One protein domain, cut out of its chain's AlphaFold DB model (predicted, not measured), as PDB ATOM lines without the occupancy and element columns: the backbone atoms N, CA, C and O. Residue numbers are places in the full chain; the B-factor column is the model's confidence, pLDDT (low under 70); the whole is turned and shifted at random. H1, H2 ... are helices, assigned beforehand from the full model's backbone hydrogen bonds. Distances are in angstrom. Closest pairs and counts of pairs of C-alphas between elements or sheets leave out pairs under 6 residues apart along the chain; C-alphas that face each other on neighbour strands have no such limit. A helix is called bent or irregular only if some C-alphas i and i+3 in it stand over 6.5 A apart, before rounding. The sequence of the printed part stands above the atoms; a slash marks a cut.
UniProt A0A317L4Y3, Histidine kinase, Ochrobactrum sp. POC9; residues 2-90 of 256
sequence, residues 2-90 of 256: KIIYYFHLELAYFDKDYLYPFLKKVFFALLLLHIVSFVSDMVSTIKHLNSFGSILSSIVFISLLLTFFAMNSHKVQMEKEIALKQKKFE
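What this domain is: This is residues 2 to 90 of the 256 residues of the protein "Histidine kinase" of Ochrobactrum sp. POC9 (UniProt A0A317L4Y3). What shape do these atoms make? They make a long helical hairpin, H3 and H4 side by side, with H4 running on past H3 until residues 79 to 90 stick out. Short H1 and H2 come before the hairpin and lie off its side, H2 near H3. What is it built of? The printed part has 89 residues with four named helices, in the order H1, H2, H3, H4, and no named strand: the class is all helix. How compact is it? It is only just loose, close to extended, with a radius of gyration of the C-alphas of 17.8 A and spans of 65 by 21 by 21 A.

How they stand to each other: Where do the first helices stand? H1, residues 2 to 6, touches no helix. H2, residues 11 to 15, is close to but not clearly touching H3, residues 17 to 44; their closest C-alphas, of Phe 14 and Tyr 20, are 7.3 A apart. How do the long helices stand? H3 and H4, residues 47 to 90, touch as a helical hairpin, opposite ways at a shallow tilt of 8 degrees; their closest C-alphas, of Ser 44 and Asn 50, are 4.0 A apart. What does the backbone show? Every O i to N i+4 pair is within hydrogen-bond range in H1, with 21 of 24 in H3, 38 of 40 in H4 and 0 of 1 in H2, where 2 of 2 O i to N i+3 pairs are.

Where its parts are: Where does the first helix begin? H1 begins at C-alpha 2 (234.172, 175.666, 144.510). How long are the long helices? H3 measures 41.0 A, with a kink of 27 degrees near residue 24, and H4 measures 65.5 A to C-alpha 90 (214.779, 206.892, 131.131). Both are irregular: C-alphas 18 and 21 are 7.2 A apart, and 48 and 51 are 7.7 A.

The domain as a whole: Is anything missing or long? The printed part has no cut, and its three links are tight. Where is confidence low? Residues 2 to 15 are under 70 in pLDDT; the mean of the printed part is 83.5.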
ATOM      1  N   LYS A   2     233.330 174.872 145.446       51.62
ATOM      2  CA  LYS A   2     234.172 175.666 144.510       51.62
ATOM      3  C   LYS A   2     233.547 175.986 143.134       51.62
ATOM      4  O   LYS A   2     233.809 177.052 142.594       51.62
ATOM      5  N   ILE A   3     232.697 175.111 142.589       50.38
ATOM      6  CA  ILE A   3     232.038 175.319 141.279       50.38
ATOM      7  C   ILE A   3     231.017 176.471 141.324       50.38
ATOM      8  O   ILE A   3     230.940 177.257 140.389       50.38
ATOM      9  N   ILE A   4     230.290 176.622 142.437       53.56
ATOM     10  CA  ILE A   4     229.302 177.700 142.646       53.56
ATOM     11  C   ILE A   4     229.987 179.073 142.566       53.56
ATOM     12  O   ILE A   4     229.463 179.996 141.948       53.56
ATOM     13  N   TYR A   5     231.195 179.173 143.128       56.06
ATOM     14  CA  TYR A   5     231.998 180.394 143.106       56.06
ATOM     15  C   TYR A   5     232.552 180.699 141.704       56.06
ATOM     16  O   TYR A   5     232.482 181.836 141.254       56.06
ATOM     17  N   TYR A   6     233.039 179.682 140.981       57.12
ATOM     18  CA  TYR A   6     233.624 179.853 139.640       57.12
ATOM     19  C   TYR A   6     232.608 180.316 138.585       57.12
ATOM     20  O   TYR A   6     232.954 181.041 137.657       57.12
ATOM     21  N   PHE A   7     231.343 179.921 138.736       57.81
ATOM     22  CA  PHE A   7     230.261 180.318 137.835       57.81
ATOM     23  C   PHE A   7     229.416 181.494 138.363       57.81
ATOM     24  O   PHE A   7     228.371 181.778 137.782       57.81
ATOM     25  N   HIS A   8     229.829 182.167 139.451       58.06
ATOM     26  CA  HIS A   8     229.073 183.260 140.093       58.06
ATOM     27  C   HIS A   8     227.573 182.944 140.266       58.06
ATOM     28  O   HIS A   8     226.681 183.768 140.026       58.06
ATOM     29  N   LEU A   9     227.312 181.701 140.671       60.97
ATOM     30  CA  LEU A   9     225.998 181.088 140.810       60.97
ATOM     31  C   LEU A   9     225.493 181.255 142.245       60.97
ATOM     32  O   LEU A   9     225.256 180.286 142.962       60.97
ATOM     33  N   GLU A  10     225.368 182.500 142.698       63.38
ATOM     34  CA  GLU A  10     224.743 182.783 143.989       63.38
ATOM     35  C   GLU A  10     223.265 182.383 143.935       63.38
ATOM     36  O   GLU A  10     222.482 182.960 143.183       63.38
ATOM     37  N   LEU A  11     222.875 181.386 144.736       59.38
ATOM     38  CA  LEU A  11     221.492 180.899 144.822       59.38
ATOM     39  C   LEU A  11     220.497 182.019 145.174       59.38
ATOM     40  O   LEU A  11     219.377 182.001 144.678       59.38
ATOM     41  N   ALA A  12     220.933 183.029 145.934       61.88
ATOM     42  CA  ALA A  12     220.135 184.211 146.269       61.88
ATOM     43  C   ALA A  12     219.731 185.048 145.039       61.88
ATOM     44  O   ALA A  12     218.687 185.690 145.038       61.88
ATOM     45  N   TYR A  13     220.518 185.026 143.957       63.06
ATOM     46  CA  TYR A  13     220.191 185.747 142.722       63.06
ATOM     47  C   TYR A  13     218.988 185.133 141.987       63.06
ATOM     48  O   TYR A  13     218.255 185.821 141.276       63.06
ATOM     49  N   PHE A  14     218.788 183.829 142.167       62.22
ATOM     50  CA  PHE A  14     217.736 183.044 141.532       62.22
ATOM     51  C   PHE A  14     216.405 183.080 142.299       62.22
ATOM     52  O   PHE A  14     215.410 182.570 141.800       62.22
ATOM     53  N   ASP A  15     216.351 183.767 143.440       64.69
ATOM     54  CA  ASP A  15     215.124 184.001 144.216       64.69
ATOM     55  C   ASP A  15     214.250 185.139 143.647       64.69
ATOM     56  O   ASP A  15     213.320 185.632 144.274       64.69
ATOM     57  N   LYS A  16     214.565 185.613 142.437       74.56
ATOM     58  CA  LYS A  16     213.776 186.643 141.762       74.56
ATOM     59  C   LYS A  16     212.670 185.999 140.938       74.56
ATOM     60  O   LYS A  16     212.950 185.161 140.080       74.56
ATOM     61  N   ASP A  17     211.437 186.474 141.116       74.19
ATOM     62  CA  ASP A  17     210.225 185.943 140.467       74.19
ATOM     63  C   ASP A  17     210.379 185.731 138.955       74.19
ATOM     64  O   ASP A  17     209.928 184.739 138.379       74.19
ATOM     65  N   TYR A  18     211.089 186.645 138.296       73.75
ATOM     66  CA  TYR A  18     211.288 186.631 136.853       73.75
ATOM     67  C   TYR A  18     212.237 185.512 136.355       73.75
ATOM     68  O   TYR A  18     212.270 185.229 135.158       73.75
ATOM     69  N   LEU A  19     213.011 184.864 137.237       79.81
ATOM     70  CA  LEU A  19     213.892 183.722 136.924       79.81
ATOM     71  C   LEU A  19     213.227 182.364 137.183       79.81
ATOM     72  O   LEU A  19     213.698 181.343 136.671       79.81
ATOM     73  N   TYR A  20     212.119 182.334 137.926       81.06
ATOM     74  CA  TYR A  20     211.447 181.105 138.348       81.06
ATOM     75  C   TYR A  20     211.063 180.154 137.191       81.06
ATOM     76  O   TYR A  20     211.336 178.951 137.285       81.06
ATOM     77  N   PRO A  21     210.530 180.632 136.042       84.75
ATOM     78  CA  PRO A  21     210.216 179.754 134.910       84.75
ATOM     79  C   PRO A  21     211.452 179.075 134.307       84.75
ATOM     80  O   PRO A  21     211.370 177.944 133.825       84.75
ATOM     81  N   PHE A  22     212.599 179.760 134.323       86.12
ATOM     82  CA  PHE A  22     213.864 179.225 133.831       86.12
ATOM     83  C   PHE A  22     214.448 178.205 134.815       86.12
ATOM     84  O   PHE A  22     214.821 177.104 134.411       86.12
ATOM     85  N   LEU A  23     214.427 178.514 136.111       84.94
ATOM     86  CA  LEU A  23     214.870 177.601 137.166       84.94
ATOM     87  C   LEU A  23     214.096 176.294 137.184       84.94
ATOM     88  O   LEU A  23     214.694 175.232 137.323       84.94
ATOM     89  N   LYS A  24     212.780 176.352 136.963       87.38
ATOM     90  CA  LYS A  24     211.954 175.151 136.836       87.38
ATOM     91  C   LYS A  24     212.468 174.237 135.718       87.38
ATOM     92  O   LYS A  24     212.572 173.031 135.920       87.38
ATOM     93  N   LYS A  25     212.848 174.794 134.561       88.69
ATOM     94  CA  LYS A  25     213.433 174.025 133.444       88.69
ATOM     95  C   LYS A  25     214.794 173.432 133.810       88.69
ATOM     96  O   LYS A  25     215.035 172.265 133.517       88.69
ATOM     97  N   VAL A  26     215.653 174.208 134.476       90.00
ATOM     98  CA  VAL A  26     216.967 173.740 134.948       90.00
ATOM     99  C   VAL A  26     216.811 172.597 135.952       90.00
ATOM    100  O   VAL A  26     217.500 171.590 135.835       90.00
ATOM    101  N   PHE A  27     215.867 172.701 136.888       90.31
ATOM    102  CA  PHE A  27     215.578 171.650 137.862       90.31
ATOM    103  C   PHE A  27     215.188 170.331 137.184       90.31
ATOM    104  O   PHE A  27     215.772 169.291 137.485       90.31
ATOM    105  N   PHE A  28     214.260 170.365 136.220       92.31
ATOM    106  CA  PHE A  28     213.886 169.164 135.465       92.31
ATOM    107  C   PHE A  28     215.048 168.598 134.638       92.31
ATOM    108  O   PHE A  28     215.204 167.379 134.570       92.31
ATOM    109  N   ALA A  29     215.887 169.454 134.048       91.69
ATOM    110  CA  ALA A  29     217.076 169.016 133.321       91.69
ATOM    111  C   ALA A  29     218.086 168.313 134.245       91.69
ATOM    112  O   ALA A  29     218.599 167.252 133.899       91.69
ATOM    113  N   LEU A  30     218.326 168.853 135.444       91.44
ATOM    114  CA  LEU A  30     219.199 168.231 136.444       91.44
ATOM    115  C   LEU A  30     218.629 166.903 136.956       91.44
ATOM    116  O   LEU A  30     219.384 165.945 137.102       91.44
ATOM    117  N   LEU A  31     217.311 166.818 137.171       93.56
ATOM    118  CA  LEU A  31     216.642 165.572 137.555       93.56
ATOM    119  C   LEU A  31     216.826 164.489 136.482       93.56
ATOM    120  O   LEU A  31     217.187 163.358 136.803       93.56
ATOM    121  N   LEU A  32     216.641 164.842 135.205       94.31
ATOM    122  CA  LEU A  32     216.858 163.930 134.082       94.31
ATOM    123  C   LEU A  32     218.316 163.457 134.019       94.31
ATOM    124  O   LEU A  32     218.566 162.259 133.907       94.31
ATOM    125  N   LEU A  33     219.277 164.379 134.132       93.62
ATOM    126  CA  LEU A  33     220.702 164.039 134.146       93.62
ATOM    127  C   LEU A  33     221.057 163.111 135.311       93.62
ATOM    128  O   LEU A  33     221.866 162.202 135.136       93.62
ATOM    129  N   HIS A  34     220.428 163.293 136.473       91.81
ATOM    130  CA  HIS A  34     220.631 162.423 137.629       91.81
ATOM    131  C   HIS A  34     220.134 160.994 137.368       91.81
ATOM    132  O   HIS A  34     220.850 160.034 137.648       91.81
ATOM    133  N   ILE A  35     218.956 160.845 136.751       94.06
ATOM    134  CA  ILE A  35     218.412 159.536 136.352       94.06
ATOM    135  C   ILE A  35     219.336 158.856 135.332       94.06
ATOM    136  O   ILE A  35     219.661 157.680 135.483       94.06
ATOM    137  N   VAL A  36     219.807 159.587 134.316       92.88
ATOM    138  CA  VAL A  36     220.726 159.039 133.302       92.88
ATOM    139  C   VAL A  36     222.066 158.640 133.926       92.88
ATOM    140  O   VAL A  36     222.601 157.584 133.591       92.88
ATOM    141  N   SER A  37     222.585 159.429 134.871       92.62
ATOM    142  CA  SER A  37     223.798 159.091 135.621       92.62
ATOM    143  C   SER A  37     223.635 157.794 136.415       92.62
ATOM    144  O   SER A  37     224.545 156.971 136.425       92.62
ATOM    145  N   PHE A  38     222.477 157.588 137.046       92.06
ATOM    146  CA  PHE A  38     222.176 156.364 137.786       92.06
ATOM    147  C   PHE A  38     222.113 155.134 136.865       92.06
ATOM    148  O   PHE A  38     222.703 154.096 137.163       92.06
ATOM    149  N   VAL A  39     221.465 155.260 135.702       90.81
ATOM    150  CA  VAL A  39     221.446 154.194 134.682       90.81
ATOM    151  C   VAL A  39     222.862 153.888 134.184       90.81
ATOM    152  O   VAL A  39     223.221 152.723 134.023       90.81
ATOM    153  N   SER A  40     223.675 154.922 133.968       92.44
ATOM    154  CA  SER A  40     225.068 154.790 133.529       92.44
ATOM    155  C   SER A  40     225.914 153.963 134.497       92.44
ATOM    156  O   SER A  40     226.687 153.110 134.058       92.44
ATOM    157  N   ASP A  41     225.746 154.194 135.798       90.50
ATOM    158  CA  ASP A  41     226.459 153.481 136.861       90.50
ATOM    159  C   ASP A  41     226.036 152.002 136.930       90.50
ATOM    160  O   ASP A  41     226.864 151.084 136.921       90.50
ATOM    161  N   MET A  42     224.725 151.751 136.850       89.81
ATOM    162  CA  MET A  42     224.172 150.396 136.819       89.81
ATOM    163  C   MET A  42     224.689 149.590 135.615       89.81
ATOM    164  O   MET A  42     225.078 148.429 135.760       89.81
ATOM    165  N   VAL A  43     224.743 150.201 134.426       89.88
ATOM    166  CA  VAL A  43     225.253 149.551 133.207       89.88
ATOM    167  C   VAL A  43     226.766 149.319 133.277       89.88
ATOM    168  O   VAL A  43     227.243 148.284 132.810       89.88
ATOM    169  N   SER A  44     227.522 150.226 133.904       89.44
ATOM    170  CA  SER A  44     228.978 150.094 134.064       89.44
ATOM    171  C   SER A  44     229.380 148.882 134.920       89.44
ATOM    172  O   SER A  44     230.422 148.270 134.674       89.44
ATOM    173  N   THR A  45     228.515 148.462 135.849       88.12
ATOM    174  CA  THR A  45     228.725 147.285 136.714       88.12
ATOM    175  C   THR A  45     228.715 145.958 135.933       88.12
ATOM    176  O   THR A  45     229.286 144.954 136.369       88.12
ATOM    177  N   ILE A  46     228.113 145.928 134.739       90.50
ATOM    178  CA  ILE A  46     228.088 144.747 133.870       90.50
ATOM    179  C   ILE A  46     229.396 144.701 133.063       90.50
ATOM    180  O   ILE A  46     229.621 145.538 132.191       90.50
ATOM    181  N   LYS A  47     230.251 143.690 133.300       82.50
ATOM    182  CA  LYS A  47     231.614 143.581 132.714       82.50
ATOM    183  C   LYS A  47     231.695 143.866 131.207       82.50
ATOM    184  O   LYS A  47     232.617 144.548 130.774       82.50
ATOM    185  N   HIS A  48     230.749 143.359 130.415       85.81
ATOM    186  CA  HIS A  48     230.744 143.539 128.956       85.81
ATOM    187  C   HIS A  48     230.219 144.910 128.488       85.81
ATOM    188  O   HIS A  48     230.378 145.241 127.317       85.81
ATOM    189  N   LEU A  49     229.620 145.712 129.375       88.38
ATOM    190  CA  LEU A  49     229.023 147.021 129.072       88.38
ATOM    191  C   LEU A  49     229.739 148.192 129.764       88.38
ATOM    192  O   LEU A  49     229.309 149.338 129.647       88.38
ATOM    193  N   ASN A  50     230.860 147.936 130.442       87.69
ATOM    194  CA  ASN A  50     231.585 148.963 131.188       87.69
ATOM    195  C   ASN A  50     232.034 150.152 130.309       87.69
ATOM    196  O   ASN A  50     231.878 151.317 130.683       87.69
ATOM    197  N   SER A  51     232.517 149.877 129.093       89.12
ATOM    198  CA  SER A  51     232.887 150.925 128.130       89.12
ATOM    199  C   SER A  51     231.694 151.803 127.742       89.12
ATOM    200  O   SER A  51     231.832 153.020 127.640       89.12
ATOM    201  N   PHE A  52     230.509 151.208 127.594       89.50
ATOM    202  CA  PHE A  52     229.275 151.925 127.288       89.50
ATOM    203  C   PHE A  52     228.828 152.817 128.455       89.50
ATOM    204  O   PHE A  52     228.521 153.990 128.243       89.50
ATOM    205  N   GLY A  53     228.880 152.308 129.692       89.50
ATOM    206  CA  GLY A  53     228.630 153.107 130.898       89.50
ATOM    207  C   GLY A  53     229.601 154.289 131.039       89.50
ATOM    208  O   GLY A  53     229.194 155.404 131.350       89.50
ATOM    209  N   SER A  54     230.880 154.099 130.711       88.12
ATOM    210  CA  SER A  54     231.878 155.184 130.763       88.12
ATOM    211  C   SER A  54     231.619 156.291 129.727       88.12
ATOM    212  O   SER A  54     231.775 157.482 130.021       88.12
ATOM    213  N   ILE A  55     231.179 155.923 128.519       92.44
ATOM    214  CA  ILE A  55     230.780 156.883 127.475       92.44
ATOM    215  C   ILE A  55     229.551 157.677 127.926       92.44
ATOM    216  O   ILE A  55     229.539 158.904 127.822       92.44
ATOM    217  N   LEU A  56     228.540 156.999 128.477       90.69
ATOM    218  CA  LEU A  56     227.318 157.647 128.946       90.69
ATOM    219  C   LEU A  56     227.599 158.626 130.098       90.69
ATOM    220  O   LEU A  56     227.117 159.759 130.065       90.69
ATOM    221  N   SER A  57     228.467 158.259 131.044       89.06
ATOM    222  CA  SER A  57     228.920 159.161 132.111       89.06
ATOM    223  C   SER A  57     229.642 160.399 131.565       89.06
ATOM    224  O   SER A  57     229.472 161.498 132.095       89.06
ATOM    225  N   SER A  58     230.434 160.246 130.500       91.25
ATOM    226  CA  SER A  58     231.132 161.369 129.861       91.25
ATOM    227  C   SER A  58     230.149 162.331 129.186       91.25
ATOM    228  O   SER A  58     230.292 163.548 129.302       91.25
ATOM    229  N   ILE A  59     229.103 161.799 128.542       92.12
ATOM    230  CA  ILE A  59     228.016 162.594 127.951       92.12
ATOM    231  C   ILE A  59     227.271 163.371 129.042       92.12
ATOM    232  O   ILE A  59     227.095 164.580 128.907       92.12
ATOM    233  N   VAL A  60     226.900 162.713 130.147       92.75
ATOM    234  CA  VAL A  60     226.234 163.361 131.292       92.75
ATOM    235  C   VAL A  60     227.082 164.505 131.847       92.75
ATOM    236  O   VAL A  60     226.558 165.590 132.102       92.75
ATOM    237  N   PHE A  61     228.394 164.302 131.988       89.94
ATOM    238  CA  PHE A  61     229.308 165.338 132.466       89.94
ATOM    239  C   PHE A  61     229.370 166.553 131.523       89.94
ATOM    240  O   PHE A  61     229.298 167.696 131.977       89.94
ATOM    241  N   ILE A  62     229.433 166.329 130.206       94.06
ATOM    242  CA  ILE A  62     229.395 167.412 129.210       94.06
ATOM    243  C   ILE A  62     228.046 168.147 129.259       94.06
ATOM    244  O   ILE A  62     228.015 169.378 129.276       94.06
ATOM    245  N   SER A  63     226.926 167.424 129.334       92.31
ATOM    246  CA  SER A  63     225.587 168.023 129.438       92.31
ATOM    247  C   SER A  63     225.410 168.852 130.713       92.31
ATOM    248  O   SER A  63     224.771 169.908 130.683       92.31
ATOM    249  N   LEU A  64     226.016 168.426 131.823       90.12
ATOM    250  CA  LEU A  64     226.046 169.187 133.067       90.12
ATOM    251  C   LEU A  64     226.785 170.524 132.881       90.12
ATOM    252  O   LEU A  64     226.262 171.574 133.257       90.12
ATOM    253  N   LEU A  65     227.965 170.510 132.249       90.62
ATOM    254  CA  LEU A  65     228.729 171.728 131.952       90.62
ATOM    255  C   LEU A  65     227.956 172.691 131.041       90.62
ATOM    256  O   LEU A  65     227.906 173.892 131.316       90.62
ATOM    257  N   LEU A  66     227.301 172.172 129.998       92.56
ATOM    258  CA  LEU A  66     226.458 172.974 129.105       92.56
ATOM    259  C   LEU A  66     225.280 173.611 129.850       92.56
ATOM    260  O   LEU A  66     224.940 174.762 129.584       92.56
ATOM    261  N   THR A  67     224.697 172.902 130.818       89.19
ATOM    262  CA  THR A  67     223.609 173.431 131.653       89.19
ATOM    263  C   THR A  67     224.085 174.610 132.505       89.19
ATOM    264  O   THR A  67     223.412 175.641 132.562       89.19
ATOM    265  N   PHE A  68     225.272 174.514 133.114       85.31
ATOM    266  CA  PHE A  68     225.857 175.631 133.862       85.31
ATOM    267  C   PHE A  68     226.174 176.833 132.967       85.31
ATOM    268  O   PHE A  68     225.877 177.971 133.339       85.31
ATOM    269  N   PHE A  69     226.711 176.598 131.768       88.56
ATOM    270  CA  PHE A  69     226.978 177.667 130.805       88.56
ATOM    271  C   PHE A  69     225.686 178.360 130.348       88.56
ATOM    272  O   PHE A  69     225.612 179.590 130.333       88.56
ATOM    273  N   ALA A  70     224.643 177.583 130.041       88.56
ATOM    274  CA  ALA A  70     223.331 178.103 129.667       88.56
ATOM    275  C   ALA A  70     222.709 178.949 130.787       88.56
ATOM    276  O   ALA A  70     222.159 180.017 130.521       88.56
ATOM    277  N   MET A  71     222.847 178.516 132.042       86.19
ATOM    278  CA  MET A  71     222.358 179.255 133.205       86.19
ATOM    279  C   MET A  71     223.071 180.598 133.393       86.19
ATOM    280  O   MET A  71     222.407 181.612 133.611       86.19
ATOM    281  N   ASN A  72     224.397 180.641 133.235       84.88
ATOM    282  CA  ASN A  72     225.147 181.896 133.309       84.88
ATOM    283  C   ASN A  72     224.815 182.841 132.137       84.88
ATOM    284  O   ASN A  72     224.605 184.036 132.332       84.88
ATOM    285  N   SER A  73     224.697 182.301 130.920       88.25
ATOM    286  CA  SER A  73     224.312 183.072 129.731       88.25
ATOM    287  C   SER A  73     222.929 183.716 129.891       88.25
ATOM    288  O   SER A  73     222.768 184.917 129.674       88.25
ATOM    289  N   HIS A  74     221.946 182.944 130.363       87.62
ATOM    290  CA  HIS A  74     220.586 183.427 130.597       87.62
ATOM    291  C   HIS A  74     220.536 184.527 131.667       87.62
ATOM    292  O   HIS A  74     219.842 185.528 131.492       87.62
ATOM    293  N   LYS A  75     221.319 184.387 132.748       85.00
ATOM    294  CA  LYS A  75     221.482 185.434 133.768       85.00
ATOM    295  C   LYS A  75     221.971 186.744 133.147       85.00
ATOM    296  O   LYS A  75     221.307 187.768 133.300       85.00
ATOM    297  N   VAL A  76     223.091 186.701 132.422       87.62
ATOM    298  CA  VAL A  76     223.701 187.891 131.804       87.62
ATOM    299  C   VAL A  76     222.759 188.529 130.783       87.62
ATOM    300  O   VAL A  76     222.664 189.754 130.699       87.62
ATOM    301  N   GLN A  77     222.053 187.717 129.996       88.88
ATOM    302  CA  GLN A  77     221.086 188.216 129.026       88.88
ATOM    303  C   GLN A  77     219.942 188.968 129.710       88.88
ATOM    304  O   GLN A  77     219.603 190.072 129.291       88.88
ATOM    305  N   MET A  78     219.388 188.422 130.789       86.19
ATOM    306  CA  MET A  78     218.309 189.088 131.512       86.19
ATOM    307  C   MET A  78     218.745 190.362 132.222       86.19
ATOM    308  O   MET A  78     218.006 191.341 132.188       86.19
ATOM    309  N   GLU A  79     219.936 190.395 132.820       85.56
ATOM    310  CA  GLU A  79     220.486 191.630 133.396       85.56
ATOM    311  C   GLU A  79     220.600 192.722 132.329       85.56
ATOM    312  O   GLU A  79     220.174 193.858 132.547       85.56
ATOM    313  N   LYS A  80     221.090 192.360 131.137       90.25
ATOM    314  CA  LYS A  80     221.152 193.272 129.991       90.25
ATOM    315  C   LYS A  80     219.770 193.724 129.534       90.25
ATOM    316  O   LYS A  80     219.600 194.902 129.238       90.25
ATOM    317  N   GLU A  81     218.786 192.831 129.469       90.19
ATOM    318  CA  GLU A  81     217.420 193.188 129.075       90.19
ATOM    319  C   GLU A  81     216.750 194.125 130.085       90.19
ATOM    320  O   GLU A  81     216.091 195.081 129.678       90.19
ATOM    321  N   ILE A  82     216.944 193.892 131.385       86.94
ATOM    322  CA  ILE A  82     216.439 194.764 132.454       86.94
ATOM    323  C   ILE A  82     217.107 196.137 132.365       86.94
ATOM    324  O   ILE A  82     216.409 197.147 132.285       86.94
ATOM    325  N   ALA A  83     218.441 196.179 132.281       89.25
ATOM    326  CA  ALA A  83     219.189 197.425 132.135       89.25
ATOM    327  C   ALA A  83     218.788 198.188 130.861       89.25
ATOM    328  O   ALA A  83     218.640 199.409 130.877       89.25
ATOM    329  N   LEU A  84     218.548 197.480 129.752       92.94
ATOM    330  CA  LEU A  84     218.099 198.084 128.500       92.94
ATOM    331  C   LEU A  84     216.673 198.634 128.606       92.94
ATOM    332  O   LEU A  84     216.408 199.720 128.093       92.94
ATOM    333  N   LYS A  85     215.749 197.909 129.250       86.44
ATOM    334  CA  LYS A  85     214.382 198.392 129.501       86.44
ATOM    335  C   LYS A  85     214.401 199.652 130.357       86.44
ATOM    336  O   LYS A  85     213.728 200.616 130.003       86.44
ATOM    337  N   GLN A  86     215.209 199.665 131.414       81.00
ATOM    338  CA  GLN A  86     215.380 200.834 132.267       81.00
ATOM    339  C   GLN A  86     215.962 202.019 131.485       81.00
ATOM    340  O   GLN A  86     215.362 203.090 131.466       81.00
ATOM    341  N   LYS A  87     217.040 201.807 130.723       84.75
ATOM    342  CA  LYS A  87     217.634 202.850 129.875       84.75
ATOM    343  C   LYS A  87     216.645 203.410 128.847       84.75
ATOM    344  O   LYS A  87     216.614 204.612 128.607       84.75
ATOM    345  N   LYS A  88     215.817 202.555 128.231       84.94
ATOM    346  CA  LYS A  88     214.761 202.985 127.297       84.94
ATOM    347  C   LYS A  88     213.671 203.798 127.992       84.94
ATOM    348  O   LYS A  88     213.186 204.765 127.411       84.94
ATOM    349  N   PHE A  89     213.278 203.406 129.201       81.75
ATOM    350  CA  PHE A  89     212.315 204.149 130.009       81.75
ATOM    351  C   PHE A  89     212.846 205.546 130.356       81.75
ATOM    352  O   PHE A  89     212.167 206.535 130.091       81.75
ATOM    353  N   GLU A  90     214.089 205.629 130.837       70.94
ATOM    354  CA  GLU A  90     214.779 206.892 131.131       70.94
ATOM    355  C   GLU A  90     214.891 207.780 129.883       70.94
ATOM    356  O   GLU A  90     214.537 208.958 129.923       70.94
TER     357      GLU A  90